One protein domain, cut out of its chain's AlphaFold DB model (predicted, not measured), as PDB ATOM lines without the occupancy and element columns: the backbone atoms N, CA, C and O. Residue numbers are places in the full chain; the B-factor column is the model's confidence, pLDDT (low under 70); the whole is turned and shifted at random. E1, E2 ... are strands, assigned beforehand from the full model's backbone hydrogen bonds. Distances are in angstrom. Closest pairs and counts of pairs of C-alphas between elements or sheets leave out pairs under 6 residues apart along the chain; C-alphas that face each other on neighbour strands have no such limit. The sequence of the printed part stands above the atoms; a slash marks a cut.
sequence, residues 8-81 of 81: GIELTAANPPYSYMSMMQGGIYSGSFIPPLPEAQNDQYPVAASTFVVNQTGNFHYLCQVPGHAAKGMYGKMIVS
ATOM      1  N   GLY A   8     -40.467   6.668 -14.354       93.06
ATOM      2  CA  GLY A   8     -40.172   7.100 -15.716       93.06
ATOM      3  C   GLY A   8     -40.021   5.884 -16.619       93.06
ATOM      4  O   GLY A   8     -40.097   4.745 -16.145       93.06
ATOM      5  N   ILE A   9     -39.829   6.121 -17.914       94.00
ATOM      6  CA  ILE A   9     -39.634   5.058 -18.903       94.00
ATOM      7  C   ILE A   9     -38.488   5.431 -19.835       94.00
ATOM      8  O   ILE A   9     -38.489   6.503 -20.435       94.00
ATOM      9  N   GLU A  10     -37.538   4.517 -19.995       94.62
ATOM     10  CA  GLU A  10     -36.499   4.569 -21.020       94.62
ATOM     11  C   GLU A  10     -36.481   3.262 -21.803       94.62
ATOM     12  O   GLU A  10     -36.516   2.180 -21.209       94.62
ATOM     13  N   LEU A  11     -36.406   3.360 -23.131       95.25
ATOM     14  CA  LEU A  11     -36.158   2.212 -23.992       95.25
ATOM     15  C   LEU A  11     -34.655   2.008 -24.226       95.25
ATOM     16  O   LEU A  11     -33.941   2.931 -24.617       95.25
ATOM     17  N   THR A  12     -34.192   0.769 -24.068       93.81
ATOM     18  CA  THR A  12     -32.793   0.367 -24.250       93.81
ATOM     19  C   THR A  12     -32.660  -0.957 -25.005       93.81
ATOM     20  O   THR A  12     -33.578  -1.778 -25.016       93.81
ATOM     21  N   ALA A  13     -31.496  -1.184 -25.618       94.31
ATOM     22  CA  ALA A  13     -31.077  -2.491 -26.134       94.31
ATOM     23  C   ALA A  13     -30.256  -3.303 -25.108       94.31
ATOM     24  O   ALA A  13     -29.885  -4.446 -25.377       94.31
ATOM     25  N   ALA A  14     -29.952  -2.731 -23.935       92.50
ATOM     26  CA  ALA A  14     -29.285  -3.449 -22.854       92.50
ATOM     27  C   ALA A  14     -30.174  -4.591 -22.331       92.50
ATOM     28  O   ALA A  14     -31.395  -4.459 -22.244       92.50
ATOM     29  N   ASN A  15     -29.550  -5.717 -21.983       92.88
ATOM     30  CA  ASN A  15     -30.231  -6.862 -21.379       92.88
ATOM     31  C   ASN A  15     -30.080  -6.818 -19.845       92.88
ATOM     32  O   ASN A  15     -29.029  -6.382 -19.371       92.88
ATOM     33  N   PRO A  16     -31.071  -7.297 -19.066       92.62
ATOM     34  CA  PRO A  16     -30.910  -7.502 -17.624       92.62
ATOM     35  C   PRO A  16     -29.797  -8.535 -17.321       92.62
ATOM     36  O   PRO A  16     -29.514  -9.386 -18.169       92.62
ATOM     37  N   PRO A  17     -29.195  -8.524 -16.112       94.81
ATOM     38  CA  PRO A  17     -29.591  -7.749 -14.935       94.81
ATOM     39  C   PRO A  17     -29.179  -6.273 -14.994       94.81
ATOM     40  O   PRO A  17     -28.148  -5.910 -15.553       94.81
ATOM     41  N   TYR A  18     -29.992  -5.431 -14.363       93.06
ATOM     42  CA  TYR A  18     -29.796  -3.986 -14.284       93.06
ATOM     43  C   TYR A  18     -29.128  -3.589 -12.961       93.06
ATOM     44  O   TYR A  18     -29.427  -4.159 -11.912       93.06
ATOM     45  N   SER A  19     -28.211  -2.618 -13.003       92.75
ATOM     46  CA  SER A  19     -27.503  -2.112 -11.821       92.75
ATOM     47  C   SER A  19     -28.382  -1.159 -10.995       92.75
ATOM     48  O   SER A  19     -29.449  -0.726 -11.434       92.75
ATOM     49  N   TYR A  20     -27.938  -0.795  -9.785       92.50
ATOM     50  CA  TYR A  20     -28.670   0.157  -8.941       92.50
ATOM     51  C   TYR A  20     -28.897   1.506  -9.642       92.50
ATOM     52  O   TYR A  20     -29.999   2.030  -9.608       92.50
ATOM     53  N   MET A  21     -27.894   2.043 -10.338       87.44
ATOM     54  CA  MET A  21     -28.052   3.231 -11.181       87.44
ATOM     55  C   MET A  21     -28.124   2.799 -12.641       87.44
ATOM     56  O   MET A  21     -27.110   2.743 -13.337       87.44
ATOM     57  N   SER A  22     -29.328   2.447 -13.080       72.12
ATOM     58  CA  SER A  22     -29.566   2.037 -14.459       72.12
ATOM     59  C   SER A  22     -29.971   3.227 -15.310       72.12
ATOM     60  O   SER A  22     -31.045   3.776 -15.105       72.12
ATOM     61  N   MET A  23     -29.121   3.527 -16.296       68.94
ATOM     62  CA  MET A  23     -29.380   4.399 -17.447       68.94
ATOM     63  C   MET A  23     -29.585   5.895 -17.133       68.94
ATOM     64  O   MET A  23     -30.382   6.294 -16.294       68.94
ATOM     65  N   MET A  24     -28.852   6.745 -17.858       63.31
ATOM     66  CA  MET A  24     -29.059   8.204 -17.928       63.31
ATOM     67  C   MET A  24     -28.896   8.708 -19.374       63.31
ATOM     68  O   MET A  24     -28.470   9.837 -19.605       63.31
ATOM     69  N   GLN A  25     -29.124   7.835 -20.359       64.75
ATOM     70  CA  GLN A  25     -28.634   8.028 -21.729       64.75
ATOM     71  C   GLN A  25     -29.688   8.595 -22.686       64.75
ATOM     72  O   GLN A  25     -29.340   8.963 -23.804       64.75
ATOM     73  N   GLY A  26     -30.940   8.748 -22.241       71.31
ATOM     74  CA  GLY A  26     -31.964   9.490 -22.983       71.31
ATOM     75  C   GLY A  26     -32.737   8.666 -24.015       71.31
ATOM     76  O   GLY A  26     -33.383   9.254 -24.881       71.31
ATOM     77  N   GLY A  27     -32.736   7.333 -23.898       83.75
ATOM     78  CA  GLY A  27     -33.476   6.430 -24.785       83.75
ATOM     79  C   GLY A  27     -32.812   6.216 -26.148       83.75
ATOM     80  O   GLY A  27     -32.190   7.105 -26.720       83.75
ATOM     81  N   ILE A  28     -32.941   5.002 -26.687       93.25
ATOM     82  CA  ILE A  28     -32.290   4.610 -27.950       93.25
ATOM     83  C   ILE A  28     -32.917   5.252 -29.204       93.25
ATOM     84  O   ILE A  28     -32.233   5.443 -30.207       93.25
ATOM     85  N   TYR A  29     -34.199   5.622 -29.151       94.81
ATOM     86  CA  TYR A  29     -34.877   6.418 -30.183       94.81
ATOM     87  C   TYR A  29     -35.279   7.790 -29.649       94.81
ATOM     88  O   TYR A  29     -35.636   7.936 -28.477       94.81
ATOM     89  N   SER A  30     -35.325   8.783 -30.538       94.12
ATOM     90  CA  SER A  30     -35.929  10.081 -30.224       94.12
ATOM     91  C   SER A  30     -37.369   9.889 -29.735       94.12
ATOM     92  O   SER A  30     -38.168   9.240 -30.407       94.12
ATOM     93  N   GLY A  31     -37.679  10.406 -28.544       94.38
ATOM     94  CA  GLY A  31     -38.980  10.228 -27.891       94.38
ATOM     95  C   GLY A  31     -39.153   8.912 -27.118       94.38
ATOM     96  O   GLY A  31     -40.177   8.733 -26.469       94.38
ATOM     97  N   SER A  32     -38.172   8.006 -27.101       95.25
ATOM     98  CA  SER A  32     -38.235   6.757 -26.310       95.25
ATOM     99  C   SER A  32     -37.793   6.915 -24.847       95.25
ATOM    100  O   SER A  32     -37.416   5.949 -24.181       95.25
ATOM    101  N   PHE A  33     -37.841   8.149 -24.349       95.12
ATOM    102  CA  PHE A  33     -37.466   8.523 -22.997       95.12
ATOM    103  C   PHE A  33     -38.494   9.490 -22.419       95.12
ATOM    104  O   PHE A  33     -38.797  10.529 -23.006       95.12
ATOM    105  N   ILE A  34     -38.995   9.145 -21.241       94.88
ATOM    106  CA  ILE A  34     -39.748  10.022 -20.357       94.88
ATOM    107  C   ILE A  34     -38.960  10.061 -19.044       94.88
ATOM    108  O   ILE A  34     -38.743   8.994 -18.447       94.88
ATOM    109  N   PRO A  35     -38.503  11.246 -18.593       93.38
ATOM    110  CA  PRO A  35     -37.813  11.355 -17.315       93.38
ATOM    111  C   PRO A  35     -38.756  10.956 -16.173       93.38
ATOM    112  O   PRO A  35     -39.977  11.036 -16.339       93.38
ATOM    113  N   PRO A  36     -38.224  10.558 -15.005       93.25
ATOM    114  CA  PRO A  36     -39.051  10.292 -13.840       93.25
ATOM    115  C   PRO A  36     -40.012  11.449 -13.552       93.25
ATOM    116  O   PRO A  36     -39.595  12.599 -13.395       93.25
ATOM    117  N   LEU A  37     -41.303  11.136 -13.507       93.56
ATOM    118  CA  LEU A  37     -42.343  12.072 -13.108       93.56
ATOM    119  C   LEU A  37     -42.289  12.287 -11.591       93.56
ATOM    120  O   LEU A  37     -41.828  11.395 -10.874       93.56
ATOM    121  N   PRO A  38     -42.760  13.442 -11.088       91.88
ATOM    122  CA  PRO A  38     -42.846  13.688  -9.654       91.88
ATOM    123  C   PRO A  38     -43.621  12.595  -8.907       91.88
ATOM    124  O   PRO A  38     -44.416  11.860  -9.489       91.88
ATOM    125  N   GLU A  39     -43.410  12.513  -7.598       91.50
ATOM    126  CA  GLU A  39     -44.245  11.694  -6.718       91.50
ATOM    127  C   GLU A  39     -45.699  12.187  -6.726       91.50
ATOM    128  O   GLU A  39     -45.969  13.377  -6.928       91.50
ATOM    129  N   ALA A  40     -46.636  11.258  -6.523       89.12
ATOM    130  CA  ALA A  40     -48.047  11.586  -6.387       89.12
ATOM    131  C   ALA A  40     -48.277  12.552  -5.209       89.12
ATOM    132  O   ALA A  40     -47.686  12.409  -4.140       89.12
ATOM    133  N   GLN A  41     -49.162  13.531  -5.392       89.31
ATOM    134  CA  GLN A  41     -49.516  14.512  -4.362       89.31
ATOM    135  C   GLN A  41     -51.029  14.670  -4.305       89.31
ATOM    136  O   GLN A  41     -51.670  14.745  -5.348       89.31
ATOM    137  N   ASN A  42     -51.602  14.764  -3.103       90.75
ATOM    138  CA  ASN A  42     -53.047  14.956  -2.907       90.75
ATOM    139  C   ASN A  42     -53.896  13.919  -3.676       90.75
ATOM    140  O   ASN A  42     -54.874  14.282  -4.328       90.75
ATOM    141  N   ASP A  43     -53.461  12.653  -3.667       85.69
ATOM    142  CA  ASP A  43     -54.053  11.544  -4.434       85.69
ATOM    143  C   ASP A  43     -54.099  11.760  -5.964       85.69
ATOM    144  O   ASP A  43     -54.813  11.061  -6.686       85.69
ATOM    145  N   GLN A  44     -53.309  12.704  -6.487       86.00
ATOM    146  CA  GLN A  44     -53.137  12.942  -7.917       86.00
ATOM    147  C   GLN A  44     -51.850  12.288  -8.415       86.00
ATOM    148  O   GLN A  44     -50.750  12.585  -7.946       86.00
ATOM    149  N   TYR A  45     -52.003  11.416  -9.406       89.88
ATOM    150  CA  TYR A  45     -50.907  10.686 -10.031       89.88
ATOM    151  C   TYR A  45     -50.493  11.403 -11.318       89.88
ATOM    152  O   TYR A  45     -51.331  11.554 -12.213       89.88
ATOM    153  N   PRO A  46     -49.235  11.862 -11.444       92.12
ATOM    154  CA  PRO A  46     -48.784  12.489 -12.675       92.12
ATOM    155  C   PRO A  46     -48.723  11.468 -13.810       92.12
ATOM    156  O   PRO A  46     -48.336  10.314 -13.624       92.12
ATOM    157  N   VAL A  47     -49.093  11.921 -15.008       93.44
ATOM    158  CA  VAL A  47     -49.127  11.102 -16.221       93.44
ATOM    159  C   VAL A  47     -48.363  11.821 -17.322       93.44
ATOM    160  O   VAL A  47     -48.537  13.020 -17.533       93.44
ATOM    161  N   ALA A  48     -47.545  11.071 -18.052       95.31
ATOM    162  CA  ALA A  48     -46.925  11.514 -19.288       95.31
ATOM    163  C   ALA A  48     -46.953  10.374 -20.305       95.31
ATOM    164  O   ALA A  48     -46.920   9.197 -19.944       95.31
ATOM    165  N   ALA A  49     -47.008  10.739 -21.580       95.81
ATOM    166  CA  ALA A  49     -46.987   9.806 -22.692       95.81
ATOM    167  C   ALA A  49     -46.026  10.313 -23.766       95.81
ATOM    168  O   ALA A  49     -45.825  11.519 -23.917       95.81
ATOM    169  N   SER A  50     -45.452   9.380 -24.517       94.81
ATOM    170  CA  SER A  50     -44.605   9.675 -25.663       94.81
ATOM    171  C   SER A  50     -44.869   8.670 -26.775       94.81
ATOM    172  O   SER A  50     -45.159   7.502 -26.512       94.81
ATOM    173  N   THR A  51     -44.736   9.137 -28.012       96.50
ATOM    174  CA  THR A  51     -44.826   8.322 -29.221       96.50
ATOM    175  C   THR A  51     -43.518   8.466 -29.978       96.50
ATOM    176  O   THR A  51     -43.051   9.577 -30.221       96.50
ATOM    177  N   PHE A  52     -42.935   7.341 -30.373       95.38
ATOM    178  CA  PHE A  52     -41.697   7.290 -31.139       95.38
ATOM    179  C   PHE A  52     -41.783   6.192 -32.198       95.38
ATOM    180  O   PHE A  52     -42.639   5.309 -32.134       95.38
ATOM    181  N   VAL A  53     -40.892   6.257 -33.184       96.12
ATOM    182  CA  VAL A  53     -40.809   5.272 -34.267       96.12
ATOM    183  C   VAL A  53     -39.633   4.344 -34.009       96.12
ATOM    184  O   VAL A  53     -38.518   4.806 -33.774       96.12
ATOM    185  N   VAL A  54     -39.883   3.038 -34.100       95.81
ATOM    186  CA  VAL A  54     -38.843   2.007 -34.100       95.81
ATOM    187  C   VAL A  54     -38.634   1.536 -35.532       95.81
ATOM    188  O   VAL A  54     -39.586   1.138 -36.196       95.81
ATOM    189  N   ASN A  55     -37.396   1.598 -36.016       94.19
ATOM    190  CA  ASN A  55     -37.049   1.326 -37.415       94.19
ATOM    191  C   ASN A  55     -36.080   0.143 -37.593       94.19
ATOM    192  O   ASN A  55     -35.548  -0.049 -38.684       94.19
ATOM    193  N   GLN A  56     -35.853  -0.647 -36.544       95.69
ATOM    194  CA  GLN A  56     -34.985  -1.823 -36.578       95.69
ATOM    195  C   GLN A  56     -35.615  -2.990 -35.809       95.69
ATOM    196  O   GLN A  56     -36.111  -2.833 -34.690       95.69
ATOM    197  N   THR A  57     -35.547  -4.174 -36.414       97.75
ATOM    198  CA  THR A  57     -35.828  -5.459 -35.767       97.75
ATOM    199  C   THR A  57     -34.841  -5.675 -34.616       97.75
ATOM    200  O   THR A  57     -33.655  -5.358 -34.730       97.75
ATOM    201  N   GLY A  58     -35.309  -6.218 -33.493       96.44
ATOM    202  CA  GLY A  58     -34.451  -6.469 -32.341       96.44
ATOM    203  C   GLY A  58     -35.187  -6.759 -31.038       96.44
ATOM    204  O   GLY A  58     -36.410  -6.656 -30.935       96.44
ATOM    205  N   ASN A  59     -34.395  -7.122 -30.026       97.56
ATOM    206  CA  ASN A  59     -34.846  -7.235 -28.644       97.56
ATOM    207  C   ASN A  59     -34.486  -5.946 -27.904       97.56
ATOM    208  O   ASN A  59     -33.327  -5.535 -27.897       97.56
ATOM    209  N   PHE A  60     -35.473  -5.361 -27.249       96.19
ATOM    210  CA  PHE A  60     -35.347  -4.151 -26.454       96.19
ATOM    211  C   PHE A  60     -35.990  -4.368 -25.089       96.19
ATOM    212  O   PHE A  60     -36.761  -5.311 -24.879       96.19
ATOM    213  N   HIS A  61     -35.725  -3.447 -24.176       96.31
ATOM    214  CA  HIS A  61     -36.401  -3.371 -22.895       96.31
ATOM    215  C   HIS A  61     -36.859  -1.944 -22.627       96.31
ATOM    216  O   HIS A  61     -36.148  -0.995 -22.950       96.31
ATOM    217  N   TYR A  62     -38.032  -1.807 -22.018       95.12
ATOM    218  CA  TYR A  62     -38.454  -0.571 -21.365       95.12
ATOM    219  C   TYR A  62     -38.214  -0.727 -19.865       95.12
ATOM    220  O   TYR A  62     -38.555  -1.766 -19.299       95.12
ATOM    221  N   LEU A  63     -37.602   0.261 -19.222       95.19
ATOM    222  CA  LEU A  63     -37.265   0.211 -17.798       95.19
ATOM    223  C   LEU A  63     -37.478   1.558 -17.112       95.19
ATOM    224  O   LEU A  63     -37.529   2.596 -17.773       95.19
ATOM    225  N   CYS A  64     -37.573   1.535 -15.783       94.56
ATOM    226  CA  CYS A  64     -37.582   2.747 -14.970       94.56
ATOM    227  C   CYS A  64     -36.161   3.147 -14.553       94.56
ATOM    228  O   CYS A  64     -35.415   2.322 -14.022       94.56
ATOM    229  N   GLN A  65     -35.807   4.422 -14.755       92.94
ATOM    230  CA  GLN A  65     -34.468   4.962 -14.474       92.94
ATOM    231  C   GLN A  65     -34.262   5.338 -12.996       92.94
ATOM    232  O   GLN A  65     -33.167   5.731 -12.596       92.94
ATOM    233  N   VAL A  66     -35.309   5.253 -12.168       92.88
ATOM    234  CA  VAL A  66     -35.195   5.559 -10.738       92.88
ATOM    235  C   VAL A  66     -34.252   4.546 -10.080       92.88
ATOM    236  O   VAL A  66     -34.409   3.337 -10.300       92.88
ATOM    237  N   PRO A  67     -33.265   4.997  -9.277       93.62
ATOM    238  CA  PRO A  67     -32.259   4.109  -8.717       93.62
ATOM    239  C   PRO A  67     -32.852   2.882  -8.011       93.62
ATOM    240  O   PRO A  67     -33.658   2.971  -7.087       93.62
ATOM    241  N   GLY A  68     -32.437   1.704  -8.463       93.31
ATOM    242  CA  GLY A  68     -32.843   0.406  -7.950       93.31
ATOM    243  C   GLY A  68     -34.150  -0.139  -8.522       93.31
ATOM    244  O   GLY A  68     -34.392  -1.329  -8.346       93.31
ATOM    245  N   HIS A  69     -34.974   0.647  -9.223       94.75
ATOM    246  CA  HIS A  69     -36.274   0.170  -9.715       94.75
ATOM    247  C   HIS A  69     -36.098  -0.935 -10.763       94.75
ATOM    248  O   HIS A  69     -36.622  -2.036 -10.590       94.75
ATOM    249  N   ALA A  70     -35.286  -0.704 -11.799       95.12
ATOM    250  CA  ALA A  70     -34.984  -1.730 -12.798       95.12
ATOM    251  C   ALA A  70     -34.288  -2.963 -12.184       95.12
ATOM    252  O   ALA A  70     -34.646  -4.096 -12.502       95.12
ATOM    253  N   ALA A  71     -33.354  -2.760 -11.245       94.94
ATOM    254  CA  ALA A  71     -32.672  -3.846 -10.530       94.94
ATOM    255  C   ALA A  71     -33.634  -4.717  -9.697       94.94
ATOM    256  O   ALA A  71     -33.399  -5.911  -9.523       94.94
ATOM    257  N   LYS A  72     -34.733  -4.130  -9.206       95.06
ATOM    258  CA  LYS A  72     -35.813  -4.813  -8.478       95.06
ATOM    259  C   LYS A  72     -36.896  -5.398  -9.394       95.06
ATOM    260  O   LYS A  72     -37.875  -5.936  -8.889       95.06
ATOM    261  N   GLY A  73     -36.728  -5.315 -10.714       95.12
ATOM    262  CA  GLY A  73     -37.639  -5.923 -11.687       95.12
ATOM    263  C   GLY A  73     -38.557  -4.950 -12.423       95.12
ATOM    264  O   GLY A  73     -39.416  -5.402 -13.173       95.12
ATOM    265  N   MET A  74     -38.393  -3.633 -12.261       95.94
ATOM    266  CA  MET A  74     -39.198  -2.647 -12.990       95.94
ATOM    267  C   MET A  74     -38.695  -2.438 -14.425       95.94
ATOM    268  O   MET A  74     -38.140  -1.395 -14.785       95.94
ATOM    269  N   TYR A  75     -38.881  -3.468 -15.239       96.25
ATOM    270  CA  TYR A  75     -38.621  -3.460 -16.667       96.25
ATOM    271  C   TYR A  75     -39.520  -4.472 -17.376       96.25
ATOM    272  O   TYR A  75     -40.013  -5.424 -16.774       96.25
ATOM    273  N   GLY A  76     -39.684  -4.308 -18.681       96.88
ATOM    274  CA  GLY A  76     -40.311  -5.307 -19.536       96.88
ATOM    275  C   GLY A  76     -39.591  -5.441 -20.867       96.88
ATOM    276  O   GLY A  76     -38.762  -4.609 -21.234       96.88
ATOM    277  N   LYS A  77     -39.878  -6.533 -21.576       97.06
ATOM    278  CA  LYS A  77     -39.275  -6.854 -22.871       97.06
ATOM    279  C   LYS A  77     -40.161  -6.354 -24.009       97.06
ATOM    280  O   LYS A  77     -41.374  -6.550 -23.985       97.06
ATOM    281  N   MET A  78     -39.544  -5.764 -25.024       95.94
ATOM    282  CA  MET A  78     -40.168  -5.387 -26.287       95.94
ATOM    283  C   MET A  78     -39.414  -6.074 -27.427       95.94
ATOM    284  O   MET A  78     -38.191  -6.003 -27.499       95.94
ATOM    285  N   ILE A  79     -40.134  -6.762 -28.308       97.19
ATOM    286  CA  ILE A  79     -39.557  -7.440 -29.473       97.19
ATOM    287  C   ILE A  79     -40.140  -6.788 -30.715       97.19
ATOM    288  O   ILE A  79     -41.359  -6.684 -30.838       97.19
ATOM    289  N   VAL A  80     -39.268  -6.361 -31.619       96.94
ATOM    290  CA  VAL A  80     -39.643  -5.892 -32.954       96.94
ATOM    291  C   VAL A  80     -39.146  -6.935 -33.936       96.94
ATOM    292  O   VAL A  80     -37.959  -7.258 -33.912       96.94
ATOM    293  N   SER A  81     -40.057  -7.490 -34.736       93.88
ATOM    294  CA  SER A  81     -39.806  -8.558 -35.709       93.88
ATOM    295  C   SER A  81     -40.097  -8.077 -37.115       93.88
ATOM    296  O   SER A  81     -41.247  -7.627 -37.316       93.88
TER     297      SER A  81
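Overview. This is residues 8 to 81 of the 81 residues of the protein "Plastocyanin" of Alicyclobacillus sp. SO9 (UniProt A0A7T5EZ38). This is a domain of little regular structure: one small antiparallel sheet of four short strands, order E2 - E1 - E3 - E4, with long loops around it and residues 39 to 44 sticking out at one end. The 74 printed residues have four named strands, E1 to E4 along the chain, and no named helix; the class is all strand, with 22 residues in named elements. The whole is compact, radius of gyration of the C-alphas 12.9 A, yet elongated, spanning 42 by 26 by 18 A.

Along the chain. E1, residues 8 to 12, 13.1 A, begins at C-alpha 8 (-40.172, 7.100, -15.716). E2 is residues 33 to 37, 11.6 A; E3 is residues 58 to 63, 16.2 A. E4, residues 75 to 80, 16.5 A, ends at C-alpha 80 (-39.643, -5.892, -32.954).

Arrangement. Inner strands E1 and E3 are antiparallel at 159 degrees, N 10 and O 63 within hydrogen-bond range at 2.9 A. Edge strand E2 forms a hairpin with E1, N 34 and O 9 at 2.8 A. Edge strand E4 forms one with E3, N 60 and O 78 at 2.8 A. E2 and E4 are apart.

Size, cuts and confidence. The printed part has no cut. The three links are long. The C-alphas farthest apart, Asn 42 and Ser 81, are 42.5 A apart. Residues 23 to 25 have pLDDT under 70.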